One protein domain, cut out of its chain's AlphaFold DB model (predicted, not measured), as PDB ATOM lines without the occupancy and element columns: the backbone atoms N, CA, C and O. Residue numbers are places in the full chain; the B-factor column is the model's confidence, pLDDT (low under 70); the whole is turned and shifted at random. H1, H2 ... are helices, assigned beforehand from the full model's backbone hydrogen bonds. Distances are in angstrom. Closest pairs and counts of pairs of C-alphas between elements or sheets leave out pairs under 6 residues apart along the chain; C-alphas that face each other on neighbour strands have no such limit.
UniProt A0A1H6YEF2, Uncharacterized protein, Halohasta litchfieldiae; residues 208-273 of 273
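What this domain is: This is residues 208 to 273 of the 273 residues of an uncharacterized protein of Halohasta litchfieldiae (UniProt A0A1H6YEF2). Three helices lie side by side in a flat row, with H1 in the middle, H3, the longest, along one side of it and H2 along the other. A loop at one end of the row joins H1 to H2, and at the other end a long link passes the beginning of H1 to reach H3, with residues 253 to 258 sticking out. The printed part has 66 residues with three named helices, in the order H1, H2, H3, no named strand, and the class all helix. It is only just loose, close to compact, with a radius of gyration of the C-alphas of 13.2 A and spans of 42 by 30 by 17 A.

Where its parts are: Find C-alpha 258 at (-442.580, 311.303, 94.779); from there H3, residues 258 to 272, runs 20.6 A to C-alpha 272 at (-444.325, 316.243, 74.885). H1, residues 209 to 221, begins at C-alpha 209 at (-440.447, 303.477, 84.367) and is 18.5 A long. H2, residues 232 to 245, is 19.6 A long.

How they stand to each other: Look first at Leu 264 of H3 and Tyr 210 of H1, the closest C-alphas of the two helices, 5.0 A apart. H3 and H1 touch and run the same way at a shallow tilt of 7 degrees. H1 also touches H2, closest at the C-alphas of Ile 219 and Leu 232, 6.4 A apart. These two form a helical hairpin, running opposite ways at a shallow tilt of 11 degrees. H2 and H3 are apart. Every O i to N i+4 pair is within hydrogen-bond range in H2 and H3, and 8 of 9 in H1.

The domain as a whole: The farthest C-alphas, those of Pro 225 and Asp 255, are 43.1 A apart. The printed part has no cut and ends at Thr 273, the chain's last residue. The link from H2 to H3, residues 246 to 257, is long, and the one from H1 to H2 is short. The mean pLDDT of the printed part is 93.3, and one residue, 273, is under 70.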
ATOM      1  N   LEU A 208    -436.411 301.751  85.010       97.31
ATOM      2  CA  LEU A 208    -436.700 303.167  85.167       97.31
ATOM      3  C   LEU A 208    -437.983 303.517  84.404       97.31
ATOM      4  O   LEU A 208    -437.942 303.895  83.238       97.31
ATOM      5  N   LEU A 209    -439.144 303.405  85.053       96.88
ATOM      6  CA  LEU A 209    -440.447 303.477  84.367       96.88
ATOM      7  C   LEU A 209    -440.719 304.773  83.593       96.88
ATOM      8  O   LEU A 209    -441.331 304.737  82.529       96.88
ATOM      9  N   TYR A 210    -440.294 305.932  84.100       95.31
ATOM     10  CA  TYR A 210    -440.438 307.169  83.325       95.31
ATOM     11  C   TYR A 210    -439.483 307.193  82.119       95.31
ATOM     12  O   TYR A 210    -439.807 307.797  81.101       95.31
ATOM     13  N   GLY A 211    -438.349 306.496  82.202       95.69
ATOM     14  CA  GLY A 211    -437.444 306.259  81.082       95.69
ATOM     15  C   GLY A 211    -438.036 305.305  80.040       95.69
ATOM     16  O   GLY A 211    -437.940 305.587  78.855       95.69
ATOM     17  N   GLU A 212    -438.750 304.256  80.460       97.56
ATOM     18  CA  GLU A 212    -439.522 303.375  79.558       97.56
ATOM     19  C   GLU A 212    -440.605 304.154  78.791       97.56
ATOM     20  O   GLU A 212    -440.816 303.946  77.597       97.56
ATOM     21  N   LEU A 213    -441.267 305.117  79.445       96.44
ATOM     22  CA  LEU A 213    -442.150 306.053  78.747       96.44
ATOM     23  C   LEU A 213    -441.364 306.920  77.753       96.44
ATOM     24  O   LEU A 213    -441.813 307.114  76.625       96.44
ATOM     25  N   GLY A 214    -440.200 307.435  78.157       95.69
ATOM     26  CA  GLY A 214    -439.305 308.203  77.290       95.69
ATOM     27  C   GLY A 214    -438.882 307.436  76.033       95.69
ATOM     28  O   GLY A 214    -438.897 308.011  74.941       95.69
ATOM     29  N   TYR A 215    -438.610 306.139  76.184       96.88
ATOM     30  CA  TYR A 215    -438.322 305.201  75.108       96.88
ATOM     31  C   TYR A 215    -439.518 305.061  74.159       96.88
ATOM     32  O   TYR A 215    -439.389 305.311  72.964       96.88
ATOM     33  N   LEU A 216    -440.721 304.778  74.663       97.44
ATOM     34  CA  LEU A 216    -441.910 304.658  73.805       97.44
ATOM     35  C   LEU A 216    -442.251 305.969  73.077       97.44
ATOM     36  O   LEU A 216    -442.648 305.954  71.911       97.44
ATOM     37  N   LEU A 217    -442.068 307.114  73.741       95.62
ATOM     38  CA  LEU A 217    -442.255 308.430  73.126       95.62
ATOM     39  C   LEU A 217    -441.211 308.717  72.043       95.62
ATOM     40  O   LEU A 217    -441.546 309.381  71.062       95.62
ATOM     41  N   SER A 218    -439.984 308.210  72.189       95.12
ATOM     42  CA  SER A 218    -438.944 308.374  71.168       95.12
ATOM     43  C   SER A 218    -439.338 307.720  69.845       95.12
ATOM     44  O   SER A 218    -439.166 308.329  68.798       95.12
ATOM     45  N   ILE A 219    -439.982 306.546  69.875       96.25
ATOM     46  CA  ILE A 219    -440.431 305.831  68.666       96.25
ATOM     47  C   ILE A 219    -441.398 306.695  67.843       96.25
ATOM     48  O   ILE A 219    -441.426 306.617  66.617       96.25
ATOM     49  N   LEU A 220    -442.194 307.532  68.511       93.81
ATOM     50  CA  LEU A 220    -443.170 308.407  67.869       93.81
ATOM     51  C   LEU A 220    -442.580 309.721  67.348       93.81
ATOM     52  O   LEU A 220    -443.193 310.342  66.481       93.81
ATOM     53  N   ARG A 221    -441.459 310.181  67.910       90.94
ATOM     54  CA  ARG A 221    -440.983 311.563  67.739       90.94
ATOM     55  C   ARG A 221    -439.603 311.694  67.131       90.94
ATOM     56  O   ARG A 221    -439.335 312.693  66.475       90.94
ATOM     57  N   GLU A 222    -438.732 310.740  67.399       90.75
ATOM     58  CA  GLU A 222    -437.342 310.807  66.983       90.75
ATOM     59  C   GLU A 222    -437.194 310.142  65.611       90.75
ATOM     60  O   GLU A 222    -437.933 309.219  65.252       90.75
ATOM     61  N   GLU A 223    -436.266 310.668  64.821       89.12
ATOM     62  CA  GLU A 223    -435.861 310.123  63.532       89.12
ATOM     63  C   GLU A 223    -434.359 309.897  63.569       89.12
ATOM     64  O   GLU A 223    -433.608 310.747  64.044       89.12
ATOM     65  N   SER A 224    -433.924 308.745  63.066       85.62
ATOM     66  CA  SER A 224    -432.510 308.425  62.955       85.62
ATOM     67  C   SER A 224    -432.219 307.868  61.572       85.62
ATOM     68  O   SER A 224    -432.934 306.979  61.110       85.62
ATOM     69  N   PRO A 225    -431.158 308.353  60.912       84.00
ATOM     70  CA  PRO A 225    -430.676 307.771  59.670       84.00
ATOM     71  C   PRO A 225    -429.852 306.488  59.892       84.00
ATOM     72  O   PRO A 225    -429.396 305.897  58.917       84.00
ATOM     73  N   LEU A 226    -429.615 306.084  61.148       83.44
ATOM     74  CA  LEU A 226    -428.731 304.965  61.515       83.44
ATOM     75  C   LEU A 226    -429.454 303.788  62.144       83.44
ATOM     76  O   LEU A 226    -428.980 302.659  62.043       83.44
ATOM     77  N   VAL A 227    -430.584 304.057  62.790       86.50
ATOM     78  CA  VAL A 227    -431.366 303.051  63.496       86.50
ATOM     79  C   VAL A 227    -432.770 303.048  62.923       86.50
ATOM     80  O   VAL A 227    -433.469 304.065  62.952       86.50
ATOM     81  N   ASP A 228    -433.183 301.889  62.418       90.88
ATOM     82  CA  ASP A 228    -434.534 301.692  61.913       90.88
ATOM     83  C   ASP A 228    -435.549 301.863  63.046       90.88
ATOM     84  O   ASP A 228    -435.426 301.275  64.123       90.88
ATOM     85  N   ARG A 229    -436.584 302.669  62.794       95.50
ATOM     86  CA  ARG A 229    -437.649 302.897  63.772       95.50
ATOM     87  C   ARG A 229    -438.428 301.592  64.011       95.50
ATOM     88  O   ARG A 229    -438.996 301.050  63.057       95.50
ATOM     89  N   PRO A 230    -438.529 301.107  65.262       96.31
ATOM     90  CA  PRO A 230    -439.258 299.883  65.563       96.31
ATOM     91  C   PRO A 230    -440.780 300.104  65.566       96.31
ATOM     92  O   PRO A 230    -441.295 301.224  65.550       96.31
ATOM     93  N   SER A 231    -441.530 299.002  65.615       97.62
ATOM     94  CA  SER A 231    -442.989 299.031  65.763       97.62
ATOM     95  C   SER A 231    -443.379 299.404  67.193       97.62
ATOM     96  O   SER A 231    -443.125 298.637  68.122       97.62
ATOM     97  N   LEU A 232    -444.097 300.519  67.367       97.81
ATOM     98  CA  LEU A 232    -444.588 300.941  68.684       97.81
ATOM     99  C   LEU A 232    -445.416 299.854  69.385       97.81
ATOM    100  O   LEU A 232    -445.304 299.684  70.594       97.81
ATOM    101  N   ALA A 233    -446.252 299.115  68.652       98.25
ATOM    102  CA  ALA A 233    -447.083 298.067  69.246       98.25
ATOM    103  C   ALA A 233    -446.238 296.898  69.778       98.25
ATOM    104  O   ALA A 233    -446.528 296.361  70.848       98.25
ATOM    105  N   THR A 234    -445.185 296.531  69.043       98.12
ATOM    106  CA  THR A 234    -444.235 295.489  69.450       98.12
ATOM    107  C   THR A 234    -443.476 295.922  70.696       98.12
ATOM    108  O   THR A 234    -443.415 295.172  71.668       98.12
ATOM    109  N   GLU A 235    -442.971 297.154  70.696       98.19
ATOM    110  CA  GLU A 235    -442.186 297.687  71.806       98.19
ATOM    111  C   GLU A 235    -443.022 297.942  73.058       98.19
ATOM    112  O   GLU A 235    -442.610 297.591  74.158       98.19
ATOM    113  N   LEU A 236    -444.250 298.448  72.916       98.50
ATOM    114  CA  LEU A 236    -445.178 298.571  74.041       98.50
ATOM    115  C   LEU A 236    -445.434 297.207  74.692       98.50
ATOM    116  O   LEU A 236    -445.416 297.090  75.917       98.50
ATOM    117  N   HIS A 237    -445.650 296.166  73.885       98.56
ATOM    118  CA  HIS A 237    -445.802 294.811  74.403       98.56
ATOM    119  C   HIS A 237    -444.520 294.319  75.091       98.56
ATOM    120  O   HIS A 237    -444.608 293.713  76.158       98.56
ATOM    121  N   ALA A 238    -443.340 294.587  74.524       98.31
ATOM    122  CA  ALA A 238    -442.057 294.220  75.121       98.31
ATOM    123  C   ALA A 238    -441.851 294.885  76.491       98.31
ATOM    124  O   ALA A 238    -441.518 294.187  77.449       98.31
ATOM    125  N   VAL A 239    -442.132 296.186  76.609       98.50
ATOM    126  CA  VAL A 239    -442.075 296.936  77.874       98.50
ATOM    127  C   VAL A 239    -443.019 296.324  78.907       98.50
ATOM    128  O   VAL A 239    -442.580 295.943  79.992       98.50
ATOM    129  N   LEU A 240    -444.303 296.163  78.564       98.44
ATOM    130  CA  LEU A 240    -445.307 295.595  79.473       98.44
ATOM    131  C   LEU A 240    -444.932 294.185  79.934       98.44
ATOM    132  O   LEU A 240    -445.063 293.871  81.116       98.44
ATOM    133  N   ARG A 241    -444.438 293.352  79.011       98.44
ATOM    134  CA  ARG A 241    -443.989 291.996  79.312       98.44
ATOM    135  C   ARG A 241    -442.795 291.997  80.260       98.44
ATOM    136  O   ARG A 241    -442.844 291.303  81.264       98.44
ATOM    137  N   SER A 242    -441.765 292.798  79.998       98.12
ATOM    138  CA  SER A 242    -440.602 292.854  80.889       98.12
ATOM    139  C   SER A 242    -440.939 293.400  82.276       98.12
ATOM    140  O   SER A 242    -440.481 292.836  83.257       98.12
ATOM    141  N   CYS A 243    -441.823 294.399  82.388       98.00
ATOM    142  CA  CYS A 243    -442.286 294.887  83.689       98.00
ATOM    143  C   CYS A 243    -443.074 293.824  84.474       98.00
ATOM    144  O   CYS A 243    -443.143 293.894  85.700       98.00
ATOM    145  N   TYR A 244    -443.705 292.872  83.778       97.81
ATOM    146  CA  TYR A 244    -444.379 291.730  84.392       97.81
ATOM    147  C   TYR A 244    -443.387 290.633  84.803       97.81
ATOM    148  O   TYR A 244    -443.456 290.147  85.930       97.81
ATOM    149  N   ASP A 245    -442.459 290.277  83.909       97.38
ATOM    150  CA  ASP A 245    -441.463 289.221  84.124       97.38
ATOM    151  C   ASP A 245    -440.412 289.636  85.184       97.38
ATOM    152  O   ASP A 245    -439.994 288.816  86.000       97.38
ATOM    153  N   MET A 246    -440.029 290.919  85.218       96.56
ATOM    154  CA  MET A 246    -439.023 291.516  86.108       96.56
ATOM    155  C   MET A 246    -439.588 292.741  86.858       96.56
ATOM    156  O   MET A 246    -439.209 293.878  86.579       96.56
ATOM    157  N   PRO A 247    -440.480 292.558  87.851       96.00
ATOM    158  CA  PRO A 247    -441.249 293.645  88.465       96.00
ATOM    159  C   PRO A 247    -440.455 294.437  89.522       96.00
ATOM    160  O   PRO A 247    -440.918 294.628  90.650       96.00
ATOM    161  N   ARG A 248    -439.243 294.893  89.184       96.75
ATOM    162  CA  ARG A 248    -438.431 295.777  90.032       96.75
ATOM    163  C   ARG A 248    -438.271 297.141  89.376       96.75
ATOM    164  O   ARG A 248    -437.937 297.247  88.197       96.75
ATOM    165  N   PHE A 249    -438.495 298.194  90.156       97.06
ATOM    166  CA  PHE A 249    -438.559 299.563  89.654       97.06
ATOM    167  C   PHE A 249    -437.615 300.466  90.440       97.06
ATOM    168  O   PHE A 249    -437.645 300.477  91.668       97.06
ATOM    169  N   ASP A 250    -436.802 301.246  89.733       95.69
ATOM    170  CA  ASP A 250    -435.737 302.064  90.323       95.69
ATOM    171  C   ASP A 250    -436.285 303.120  91.295       95.69
ATOM    172  O   ASP A 250    -435.761 303.310  92.391       95.69
ATOM    173  N   THR A 251    -437.355 303.816  90.894       94.00
ATOM    174  CA  THR A 251    -437.904 304.966  91.638       94.00
ATOM    175  C   THR A 251    -439.360 304.802  92.057       94.00
ATOM    176  O   THR A 251    -439.862 305.625  92.820       94.00
ATOM    177  N   LEU A 252    -440.082 303.811  91.521       95.12
ATOM    178  CA  LEU A 252    -441.481 303.586  91.886       95.12
ATOM    179  C   LEU A 252    -441.533 302.750  93.161       95.12
ATOM    180  O   LEU A 252    -441.393 301.530  93.125       95.12
ATOM    181  N   ARG A 253    -441.765 303.423  94.285       92.75
ATOM    182  CA  ARG A 253    -441.929 302.791  95.591       92.75
ATOM    183  C   ARG A 253    -443.272 303.182  96.197       92.75
ATOM    184  O   ARG A 253    -443.733 304.307  96.023       92.75
ATOM    185  N   ALA A 254    -443.912 302.241  96.888       92.62
ATOM    186  CA  ALA A 254    -445.227 302.468  97.489       92.62
ATOM    187  C   ALA A 254    -445.171 303.447  98.676       92.62
ATOM    188  O   ALA A 254    -446.124 304.184  98.915       92.62
ATOM    189  N   ASP A 255    -444.055 303.456  99.402       95.88
ATOM    190  CA  ASP A 255    -443.780 304.305 100.561       95.88
ATOM    191  C   ASP A 255    -443.204 305.682 100.191       95.88
ATOM    192  O   ASP A 255    -443.396 306.640 100.939       95.88
ATOM    193  N   ASP A 256    -442.569 305.810  99.022       94.81
ATOM    194  CA  ASP A 256    -442.107 307.090  98.478       94.81
ATOM    195  C   ASP A 256    -442.333 307.194  96.955       94.81
ATOM    196  O   ASP A 256    -441.421 306.973  96.157       94.81
ATOM    197  N   PRO A 257    -443.554 307.545  96.507       94.94
ATOM    198  CA  PRO A 257    -443.861 307.662  95.082       94.94
ATOM    199  C   PRO A 257    -443.372 308.980  94.456       94.94
ATOM    200  O   PRO A 257    -443.457 309.158  93.238       94.94
ATOM    201  N   ARG A 258    -442.894 309.944  95.257       96.56
ATOM    202  CA  ARG A 258    -442.580 311.303  94.779       96.56
ATOM    203  C   ARG A 258    -441.450 311.339  93.741       96.56
ATOM    204  O   ARG A 258    -441.626 312.066  92.759       96.56
ATOM    205  N   PRO A 259    -440.339 310.586  93.885       94.06
ATOM    206  CA  PRO A 259    -439.285 310.550  92.873       94.06
ATOM    207  C   PRO A 259    -439.805 310.108  91.504       94.06
ATOM    208  O   PRO A 259    -439.533 310.768  90.502       94.06
ATOM    209  N   PHE A 260    -440.632 309.055  91.466       95.12
ATOM    210  CA  PHE A 260    -441.264 308.592  90.231       95.12
ATOM    211  C   PHE A 260    -442.165 309.663  89.604       95.12
ATOM    212  O   PHE A 260    -442.026 309.954  88.417       95.12
ATOM    213  N   LEU A 261    -443.048 310.294  90.386       96.00
ATOM    214  CA  LEU A 261    -443.953 311.334  89.876       96.00
ATOM    215  C   LEU A 261    -443.193 312.548  89.322       96.00
ATOM    216  O   LEU A 261    -443.598 313.121  88.310       96.00
ATOM    217  N   ARG A 262    -442.077 312.931  89.957       94.56
ATOM    218  CA  ARG A 262    -441.215 314.017  89.470       94.56
ATOM    219  C   ARG A 262    -440.531 313.646  88.155       94.56
ATOM    220  O   ARG A 262    -440.540 314.462  87.237       94.56
ATOM    221  N   GLY A 263    -439.980 312.435  88.052       92.44
ATOM    222  CA  GLY A 263    -439.372 311.938  86.813       92.44
ATOM    223  C   GLY A 263    -440.383 311.846  85.670       92.44
ATOM    224  O   GLY A 263    -440.112 312.299  84.562       92.44
ATOM    225  N   LEU A 264    -441.595 311.361  85.959       94.25
ATOM    226  CA  LEU A 264    -442.691 311.309  84.992       94.25
ATOM    227  C   LEU A 264    -443.058 312.703  84.469       94.25
ATOM    228  O   LEU A 264    -443.166 312.892  83.259       94.25
ATOM    229  N   LYS A 265    -443.206 313.685  85.368       94.31
ATOM    230  CA  LYS A 265    -443.460 315.081  84.991       94.31
ATOM    231  C   LYS A 265    -442.353 315.619  84.077       94.31
ATOM    232  O   LYS A 265    -442.668 316.180  83.034       94.31
ATOM    233  N   TYR A 266    -441.089 315.397  84.435       89.69
ATOM    234  CA  TYR A 266    -439.943 315.844  83.643       89.69
ATOM    235  C   TYR A 266    -439.943 315.259  82.224       89.69
ATOM    236  O   TYR A 266    -439.786 315.997  81.256       89.69
ATOM    237  N   VAL A 267    -440.177 313.950  82.079       88.88
ATOM    238  CA  VAL A 267    -440.228 313.301  80.757       88.88
ATOM    239  C   VAL A 267    -441.381 313.846  79.919       88.88
ATOM    240  O   VAL A 267    -441.204 314.103  78.730       88.88
ATOM    241  N   ILE A 268    -442.547 314.063  80.531       88.69
ATOM    242  CA  ILE A 268    -443.702 314.660  79.858       88.69
ATOM    243  C   ILE A 268    -443.373 316.076  79.375       88.69
ATOM    244  O   ILE A 268    -443.594 316.378  78.209       88.69
ATOM    245  N   GLU A 269    -442.808 316.926  80.233       89.56
ATOM    246  CA  GLU A 269    -442.460 318.307  79.882       89.56
ATOM    247  C   GLU A 269    -441.380 318.368  78.795       89.56
ATOM    248  O   GLU A 269    -441.498 319.170  77.875       89.56
ATOM    249  N   LYS A 270    -440.362 317.499  78.850       81.88
ATOM    250  CA  LYS A 270    -439.233 317.522  77.907       81.88
ATOM    251  C   LYS A 270    -439.546 316.866  76.563       81.88
ATOM    252  O   LYS A 270    -439.008 317.291  75.549       81.88
ATOM    253  N   LYS A 271    -440.355 315.799  76.553       78.12
ATOM    254  CA  LYS A 271    -440.657 315.043  75.329       78.12
ATOM    255  C   LYS A 271    -442.008 315.388  74.713       78.12
ATOM    256  O   LYS A 271    -442.152 315.109  73.528       78.12
ATOM    257  N   LEU A 272    -443.003 315.908  75.452       71.69
ATOM    258  CA  LEU A 272    -444.325 316.243  74.885       71.69
ATOM    259  C   LEU A 272    -444.505 317.702  74.448       71.69
ATOM    260  O   LEU A 272    -445.451 317.953  73.696       71.69
ATOM    261  N   THR A 273    -443.660 318.614  74.924       57.38
ATOM    262  CA  THR A 273    -443.711 320.051  74.604       57.38
ATOM    263  C   THR A 273    -442.749 320.368  73.472       57.38
ATOM    264  O   THR A 273    -443.137 321.176  72.603       57.38
TER     265      THR A 273